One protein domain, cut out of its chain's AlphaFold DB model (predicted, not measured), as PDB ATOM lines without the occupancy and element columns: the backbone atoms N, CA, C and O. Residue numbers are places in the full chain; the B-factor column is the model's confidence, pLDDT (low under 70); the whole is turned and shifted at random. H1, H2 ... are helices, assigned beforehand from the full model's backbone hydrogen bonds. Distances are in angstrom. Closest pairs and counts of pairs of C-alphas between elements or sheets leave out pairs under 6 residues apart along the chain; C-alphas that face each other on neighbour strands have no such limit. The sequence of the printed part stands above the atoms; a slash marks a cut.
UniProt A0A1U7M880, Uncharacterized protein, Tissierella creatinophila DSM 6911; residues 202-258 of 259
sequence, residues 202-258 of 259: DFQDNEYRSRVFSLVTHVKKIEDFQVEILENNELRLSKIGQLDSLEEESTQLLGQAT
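Overview. This is residues 202 to 258 of the 259 residues of an uncharacterized protein of Tissierella creatinophila DSM 6911 (UniProt A0A1U7M880). Two long helices, H1 and H3, lie side by side and run opposite ways, and the short helix H2 makes the turn between them at one end, where the backbone folds back. The result is a slender rod of helices, with the first and last printed residues both at the end away from H2. The printed part has 57 residues with three named helices, in the order H1, H2, H3, and no named strand; its class is all helix. It is loose, with a radius of gyration of the C-alphas of 13.5 A, and the C-alphas span 43 by 17 by 13 A along their three main axes.

Along the chain. H1 runs over residues 202 to 224, from C-alpha 202 at (29.254, 39.867, 11.289) to C-alpha 224 at (3.312, 45.717, -7.476), and is 32.5 A long from first to last C-alpha. After Phe 225 comes H2, residues 226 to 231, which is 8.7 A long from first to last C-alpha. After Asn 232 comes H3, residues 233 to 257, the longest helix by residues with 25, measuring 36.0 A from first to last C-alpha. It begins with C-alpha 233 at (-6.672, 32.501, -11.662) and ends with C-alpha 257 at (16.341, 37.704, 15.552). Thr 258 follows as the last printed residue.

Arrangement. H1 and H3 touch, with 11 pairs of C-alphas within 8 A. Their closest C-alphas are those of Leu 215 and Leu 246, 6.7 A apart. They run opposite ways at a shallow tilt of 25 degrees, and their centres are 12.5 A apart. H1 and H2 meet only through their link. H2 and H3 touch only at the corner by their link, with 4 pairs of C-alphas within 8 A. Their closest C-alphas are those of Ile 229 and Arg 236, 5.0 A apart, and H3 touches H2 with residues 235 to 239 alone. H2 and H3 run opposite ways at a shallow tilt of 33 degrees, only just short of steep. In H1, H2 and H3 every O i to N i+4 pair is within hydrogen-bond range.

Size, cuts and confidence. The two C-alphas farthest apart are those of Asp 202 and Glu 231, 43.8 A. The first and last printed C-alphas, of Asp 202 and Thr 258, are 16.6 A apart. The printed part has no cut, and the links H1 to H2 and H2 to H3 are both tight, with 1 residue each. The mean pLDDT of the printed part is 89.9, and no printed residue is under 70.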
ATOM      1  N   ASP A 202      29.435  38.936  12.408       94.12
ATOM      2  CA  ASP A 202      29.254  39.867  11.289       94.12
ATOM      3  C   ASP A 202      28.703  39.160  10.043       94.12
ATOM      4  O   ASP A 202      27.881  39.714   9.312       94.12
ATOM      5  N   PHE A 203      29.148  37.927   9.778       94.31
ATOM      6  CA  PHE A 203      28.608  37.115   8.690       94.31
ATOM      7  C   PHE A 203      27.126  36.794   8.918       94.31
ATOM      8  O   PHE A 203      26.334  36.954   7.992       94.31
ATOM      9  N   GLN A 204      26.744  36.412  10.140       90.88
ATOM     10  CA  GLN A 204      25.354  36.119  10.492       90.88
ATOM     11  C   GLN A 204      24.453  37.359  10.401       90.88
ATOM     12  O   GLN A 204      23.373  37.259   9.823       90.88
ATOM     13  N   ASP A 205      24.891  38.531  10.883       90.19
ATOM     14  CA  ASP A 205      24.108  39.776  10.751       90.19
ATOM     15  C   ASP A 205      23.934  40.174   9.278       90.19
ATOM     16  O   ASP A 205      22.833  40.505   8.832       90.19
ATOM     17  N   ASN A 206      25.002  40.080   8.478       90.81
ATOM     18  CA  ASN A 206      24.929  40.376   7.047       90.81
ATOM     19  C   ASN A 206      24.029  39.390   6.293       90.81
ATOM     20  O   ASN A 206      23.252  39.806   5.430       90.81
ATOM     21  N   GLU A 207      24.110  38.097   6.606       88.62
ATOM     22  CA  GLU A 207      23.248  37.079   6.013       88.62
ATOM     23  C   GLU A 207      21.780  37.313   6.384       88.62
ATOM     24  O   GLU A 207      20.925  37.337   5.495       88.62
ATOM     25  N   TYR A 208      21.493  37.563   7.664       91.75
ATOM     26  CA  TYR A 208      20.155  37.888   8.149       91.75
ATOM     27  C   TYR A 208      19.577  39.106   7.416       91.75
ATOM     28  O   TYR A 208      18.506  39.019   6.808       91.75
ATOM     29  N   ARG A 209      20.315  40.225   7.382       89.12
ATOM     30  CA  ARG A 209      19.895  41.451   6.679       89.12
ATOM     31  C   ARG A 209      19.658  41.213   5.191       89.12
ATOM     32  O   ARG A 209      18.683  41.726   4.644       89.12
ATOM     33  N   SER A 210      20.530  40.446   4.540       93.00
ATOM     34  CA  SER A 210      20.407  40.112   3.119       93.00
ATOM     35  C   SER A 210      19.144  39.292   2.837       93.00
ATOM     36  O   SER A 210      18.378  39.629   1.930       93.00
ATOM     37  N   ARG A 211      18.866  38.269   3.657       92.06
ATOM     38  CA  ARG A 211      17.653  37.445   3.542       92.06
ATOM     39  C   ARG A 211      16.385  38.261   3.794       92.06
ATOM     40  O   ARG A 211      15.464  38.198   2.984       92.06
ATOM     41  N   VAL A 212      16.364  39.110   4.828       92.25
ATOM     42  CA  VAL A 212      15.240  40.030   5.091       92.25
ATOM     43  C   VAL A 212      15.019  40.982   3.912       92.25
ATOM     44  O   VAL A 212      13.887  41.164   3.466       92.25
ATOM     45  N   PHE A 213      16.084  41.569   3.359       91.38
ATOM     46  CA  PHE A 213      15.971  42.457   2.199       91.38
ATOM     47  C   PHE A 213      15.427  41.728   0.961       91.38
ATOM     48  O   PHE A 213      14.560  42.258   0.259       91.38
ATOM     49  N   SER A 214      15.899  40.505   0.706       92.12
ATOM     50  CA  SER A 214      15.405  39.650  -0.378       92.12
ATOM     51  C   SER A 214      13.916  39.334  -0.208       92.12
ATOM     52  O   SER A 214      13.138  39.523  -1.146       92.12
ATOM     53  N   LEU A 215      13.506  38.945   1.004       92.75
ATOM     54  CA  LEU A 215      12.118  38.661   1.361       92.75
ATOM     55  C   LEU A 215      11.211  39.871   1.089       92.75
ATOM     56  O   LEU A 215      10.223  39.762   0.361       92.75
ATOM     57  N   VAL A 216      11.586  41.047   1.606       91.88
ATOM     58  CA  VAL A 216      10.845  42.303   1.400       91.88
ATOM     59  C   VAL A 216      10.744  42.643  -0.087       91.88
ATOM     60  O   VAL A 216       9.681  43.041  -0.563       91.88
ATOM     61  N   THR A 217      11.825  42.447  -0.845       91.81
ATOM     62  CA  THR A 217      11.842  42.700  -2.293       91.81
ATOM     63  C   THR A 217      10.901  41.756  -3.043       91.81
ATOM     64  O   THR A 217      10.187  42.190  -3.951       91.81
ATOM     65  N   HIS A 218      10.863  40.476  -2.667       91.00
ATOM     66  CA  HIS A 218       9.960  39.490  -3.263       91.00
ATOM     67  C   HIS A 218       8.490  39.802  -2.970       91.00
ATOM     68  O   HIS A 218       7.684  39.806  -3.902       91.00
ATOM     69  N   VAL A 219       8.149  40.119  -1.718       92.44
ATOM     70  CA  VAL A 219       6.777  40.490  -1.330       92.44
ATOM     71  C   VAL A 219       6.332  41.757  -2.059       92.44
ATOM     72  O   VAL A 219       5.260  41.767  -2.662       92.44
ATOM     73  N   LYS A 220       7.184  42.787  -2.105       92.31
ATOM     74  CA  LYS A 220       6.892  44.030  -2.828       92.31
ATOM     75  C   LYS A 220       6.657  43.799  -4.319       92.31
ATOM     76  O   LYS A 220       5.733  44.354  -4.895       92.31
ATOM     77  N   LYS A 221       7.445  42.926  -4.953       91.06
ATOM     78  CA  LYS A 221       7.220  42.568  -6.357       91.06
ATOM     79  C   LYS A 221       5.844  41.924  -6.561       91.06
ATOM     80  O   LYS A 221       5.209  42.181  -7.572       91.06
ATOM     81  N   ILE A 222       5.383  41.082  -5.637       90.50
ATOM     82  CA  ILE A 222       4.038  40.486  -5.713       90.50
ATOM     83  C   ILE A 222       2.959  41.567  -5.540       90.50
ATOM     84  O   ILE A 222       1.991  41.575  -6.296       90.50
ATOM     85  N   GLU A 223       3.152  42.496  -4.603       89.31
ATOM     86  CA  GLU A 223       2.268  43.650  -4.383       89.31
ATOM     87  C   GLU A 223       2.153  44.546  -5.630       89.31
ATOM     88  O   GLU A 223       1.046  44.895  -6.042       89.31
ATOM     89  N   ASP A 224       3.276  44.864  -6.280       91.94
ATOM     90  CA  ASP A 224       3.312  45.717  -7.476       91.94
ATOM     91  C   ASP A 224       2.498  45.117  -8.644       91.94
ATOM     92  O   ASP A 224       1.890  45.851  -9.424       91.94
ATOM     93  N   PHE A 225       2.428  43.782  -8.745       88.56
ATOM     94  CA  PHE A 225       1.658  43.058  -9.771       88.56
ATOM     95  C   PHE A 225       0.280  42.575  -9.286       88.56
ATOM     96  O   PHE A 225      -0.358  41.758  -9.952       88.56
ATOM     97  N   GLN A 226      -0.219  43.068  -8.147       87.94
ATOM     98  CA  GLN A 226      -1.439  42.550  -7.512       87.94
ATOM     99  C   GLN A 226      -2.669  42.512  -8.433       87.94
ATOM    100  O   GLN A 226      -3.426  41.547  -8.394       87.94
ATOM    101  N   VAL A 227      -2.873  43.527  -9.281       89.44
ATOM    102  CA  VAL A 227      -4.048  43.603 -10.168       89.44
ATOM    103  C   VAL A 227      -3.992  42.494 -11.218       89.44
ATOM    104  O   VAL A 227      -4.953  41.747 -11.380       89.44
ATOM    105  N   GLU A 228      -2.831  42.311 -11.847       89.12
ATOM    106  CA  GLU A 228      -2.589  41.253 -12.833       89.12
ATOM    107  C   GLU A 228      -2.730  39.852 -12.213       89.12
ATOM    108  O   GLU A 228      -3.280  38.932 -12.821       89.12
ATOM    109  N   ILE A 229      -2.305  39.700 -10.956       86.25
ATOM    110  CA  ILE A 229      -2.475  38.467 -10.179       86.25
ATOM    111  C   ILE A 229      -3.952  38.205  -9.870       86.25
ATOM    112  O   ILE A 229      -4.401  37.067  -9.982       86.25
ATOM    113  N   LEU A 230      -4.729  39.223  -9.496       87.19
ATOM    114  CA  LEU A 230      -6.151  39.069  -9.169       87.19
ATOM    115  C   LEU A 230      -7.020  38.774 -10.399       87.19
ATOM    116  O   LEU A 230      -8.059  38.119 -10.274       87.19
ATOM    117  N   GLU A 231      -6.600  39.203 -11.581       90.31
ATOM    118  CA  GLU A 231      -7.332  38.964 -12.826       90.31
ATOM    119  C   GLU A 231      -7.058  37.573 -13.428       90.31
ATOM    120  O   GLU A 231      -7.910  37.033 -14.135       90.31
ATOM    121  N   ASN A 232      -5.927  36.939 -13.097       93.12
ATOM    122  CA  ASN A 232      -5.552  35.621 -13.612       93.12
ATOM    123  C   ASN A 232      -5.588  34.535 -12.520       93.12
ATOM    124  O   ASN A 232      -4.790  34.530 -11.585       93.12
ATOM    125  N   ASN A 233      -6.485  33.553 -12.666       88.69
ATOM    126  CA  ASN A 233      -6.672  32.501 -11.662       88.69
ATOM    127  C   ASN A 233      -5.449  31.586 -11.476       88.69
ATOM    128  O   ASN A 233      -5.183  31.159 -10.353       88.69
ATOM    129  N   GLU A 234      -4.702  31.295 -12.543       88.25
ATOM    130  CA  GLU A 234      -3.480  30.483 -12.464       88.25
ATOM    131  C   GLU A 234      -2.346  31.266 -11.795       88.25
ATOM    132  O   GLU A 234      -1.661  30.745 -10.909       88.25
ATOM    133  N   LEU A 235      -2.196  32.546 -12.157       87.69
ATOM    134  CA  LEU A 235      -1.201  33.439 -11.560       87.69
ATOM    135  C   LEU A 235      -1.476  33.638 -10.064       87.69
ATOM    136  O   LEU A 235      -0.559  33.533  -9.250       87.69
ATOM    137  N   ARG A 236      -2.745  33.829  -9.686       91.88
ATOM    138  CA  ARG A 236      -3.194  33.900  -8.290       91.88
ATOM    139  C   ARG A 236      -2.790  32.675  -7.485       91.88
ATOM    140  O   ARG A 236      -2.173  32.830  -6.435       91.88
ATOM    141  N   LEU A 237      -3.114  31.471  -7.963       90.12
ATOM    142  CA  LEU A 237      -2.798  30.242  -7.230       90.12
ATOM    143  C   LEU A 237      -1.282  30.076  -7.043       90.12
ATOM    144  O   LEU A 237      -0.823  29.731  -5.956       90.12
ATOM    145  N   SER A 238      -0.501  30.386  -8.084       92.19
ATOM    146  CA  SER A 238       0.963  30.339  -8.030       92.19
ATOM    147  C   SER A 238       1.546  31.341  -7.028       92.19
ATOM    148  O   SER A 238       2.465  30.998  -6.282       92.19
ATOM    149  N   LYS A 239       1.020  32.572  -6.982       90.69
ATOM    150  CA  LYS A 239       1.517  33.625  -6.085       90.69
ATOM    151  C   LYS A 239       1.116  33.432  -4.629       90.69
ATOM    152  O   LYS A 239       1.912  33.782  -3.767       90.69
ATOM    153  N   ILE A 240      -0.033  32.813  -4.362       89.38
ATOM    154  CA  ILE A 240      -0.408  32.377  -3.009       89.38
ATOM    155  C   ILE A 240       0.606  31.353  -2.488       89.38
ATOM    156  O   ILE A 240       1.192  31.576  -1.439       89.38
ATOM    157  N   GLY A 241       0.935  30.318  -3.270       89.56
ATOM    158  CA  GLY A 241       1.955  29.347  -2.848       89.56
ATOM    159  C   GLY A 241       3.353  29.959  -2.653       89.56
ATOM    160  O   GLY A 241       4.113  29.515  -1.798       89.56
ATOM    161  N   GLN A 242       3.705  31.001  -3.418       91.38
ATOM    162  CA  GLN A 242       4.946  31.757  -3.191       91.38
ATOM    163  C   GLN A 242       4.898  32.587  -1.901       91.38
ATOM    164  O   GLN A 242       5.910  32.665  -1.213       91.38
ATOM    165  N   LEU A 243       3.754  33.192  -1.569       91.44
ATOM    166  CA  LEU A 243       3.561  33.924  -0.315       91.44
ATOM    167  C   LEU A 243       3.628  32.996   0.901       91.44
ATOM    168  O   LEU A 243       4.315  33.347   1.853       91.44
ATOM    169  N   ASP A 244       3.029  31.804   0.834       93.06
ATOM    170  CA  ASP A 244       3.106  30.805   1.912       93.06
ATOM    171  C   ASP A 244       4.571  30.414   2.202       93.06
ATOM    172  O   ASP A 244       5.008  30.359   3.350       93.06
ATOM    173  N   SER A 245       5.378  30.213   1.151       92.12
ATOM    174  CA  SER A 245       6.813  29.928   1.298       92.12
ATOM    175  C   SER A 245       7.605  31.112   1.872       92.12
ATOM    176  O   SER A 245       8.551  30.897   2.630       92.12
ATOM    177  N   LEU A 246       7.250  32.350   1.509       92.81
ATOM    178  CA  LEU A 246       7.870  33.564   2.054       92.81
ATOM    179  C   LEU A 246       7.486  33.766   3.531       92.81
ATOM    180  O   LEU A 246       8.306  34.218   4.325       92.81
ATOM    181  N   GLU A 247       6.262  33.411   3.921       90.62
ATOM    182  CA  GLU A 247       5.805  33.439   5.314       90.62
ATOM    183  C   GLU A 247       6.584  32.442   6.188       90.62
ATOM    184  O   GLU A 247       7.010  32.780   7.300       90.62
ATOM    185  N   GLU A 248       6.851  31.240   5.669       92.81
ATOM    186  CA  GLU A 248       7.698  30.253   6.344       92.81
ATOM    187  C   GLU A 248       9.127  30.786   6.553       92.81
ATOM    188  O   GLU A 248       9.650  30.747   7.672       92.81
ATOM    189  N   GLU A 249       9.744  31.358   5.513       91.31
ATOM    190  CA  GLU A 249      11.077  31.968   5.607       91.31
ATOM    191  C   GLU A 249      11.092  33.162   6.579       91.31
ATOM    192  O   GLU A 249      11.999  33.287   7.405       91.31
ATOM    193  N   SER A 250      10.050  34.000   6.563       88.94
ATOM    194  CA  SER A 250       9.878  35.098   7.519       88.94
ATOM    195  C   SER A 250       9.838  34.595   8.960       88.94
ATOM    196  O   SER A 250      10.431  35.218   9.839       88.94
ATOM    197  N   THR A 251       9.160  33.476   9.214       91.31
ATOM    198  CA  THR A 251       9.061  32.878  10.552       91.31
ATOM    199  C   THR A 251      10.420  32.367  11.032       91.31
ATOM    200  O   THR A 251      10.789  32.574  12.190       91.31
ATOM    201  N   GLN A 252      11.206  31.764  10.134       89.88
ATOM    202  CA  GLN A 252      12.572  31.326  10.437       89.88
ATOM    203  C   GLN A 252      13.492  32.512  10.757       89.88
ATOM    204  O   GLN A 252      14.222  32.470  11.747       89.88
ATOM    205  N   LEU A 253      13.428  33.584   9.963       90.31
ATOM    206  CA  LEU A 253      14.197  34.809  10.198       90.31
ATOM    207  C   LEU A 253      13.778  35.497  11.505       90.31
ATOM    208  O   LEU A 253      14.636  35.940  12.266       90.31
ATOM    209  N   LEU A 254      12.479  35.545  11.815       86.56
ATOM    210  CA  LEU A 254      11.997  36.089  13.086       86.56
ATOM    211  C   LEU A 254      12.579  35.309  14.270       86.56
ATOM    212  O   LEU A 254      13.050  35.909  15.232       86.56
ATOM    213  N   GLY A 255      12.614  33.980  14.145       84.81
ATOM    214  CA  GLY A 255      13.245  33.098  15.115       84.81
ATOM    215  C   GLY A 255      14.742  33.362  15.282       84.81
ATOM    216  O   GLY A 255      15.222  33.267  16.401       84.81
ATOM    217  N   GLN A 256      15.470  33.732  14.223       83.12
ATOM    218  CA  GLN A 256      16.897  34.091  14.294       83.12
ATOM    219  C   GLN A 256      17.152  35.435  14.995       83.12
ATOM    220  O   GLN A 256      18.200  35.602  15.605       83.12
ATOM    221  N   ALA A 257      16.203  36.375  14.947       77.62
ATOM    222  CA  ALA A 257      16.341  37.704  15.552       77.62
ATOM    223  C   ALA A 257      16.009  37.755  17.057       77.62
ATOM    224  O   ALA A 257      16.304  38.747  17.718       77.62
ATOM    225  N   THR A 258      15.352  36.721  17.595       70.81
ATOM    226  CA  THR A 258      14.841  36.688  18.979       70.81
ATOM    227  C   THR A 258      15.762  36.015  20.009       70.81
ATOM    228  O   THR A 258      15.311  35.789  21.132       70.81
TER     229      THR A 258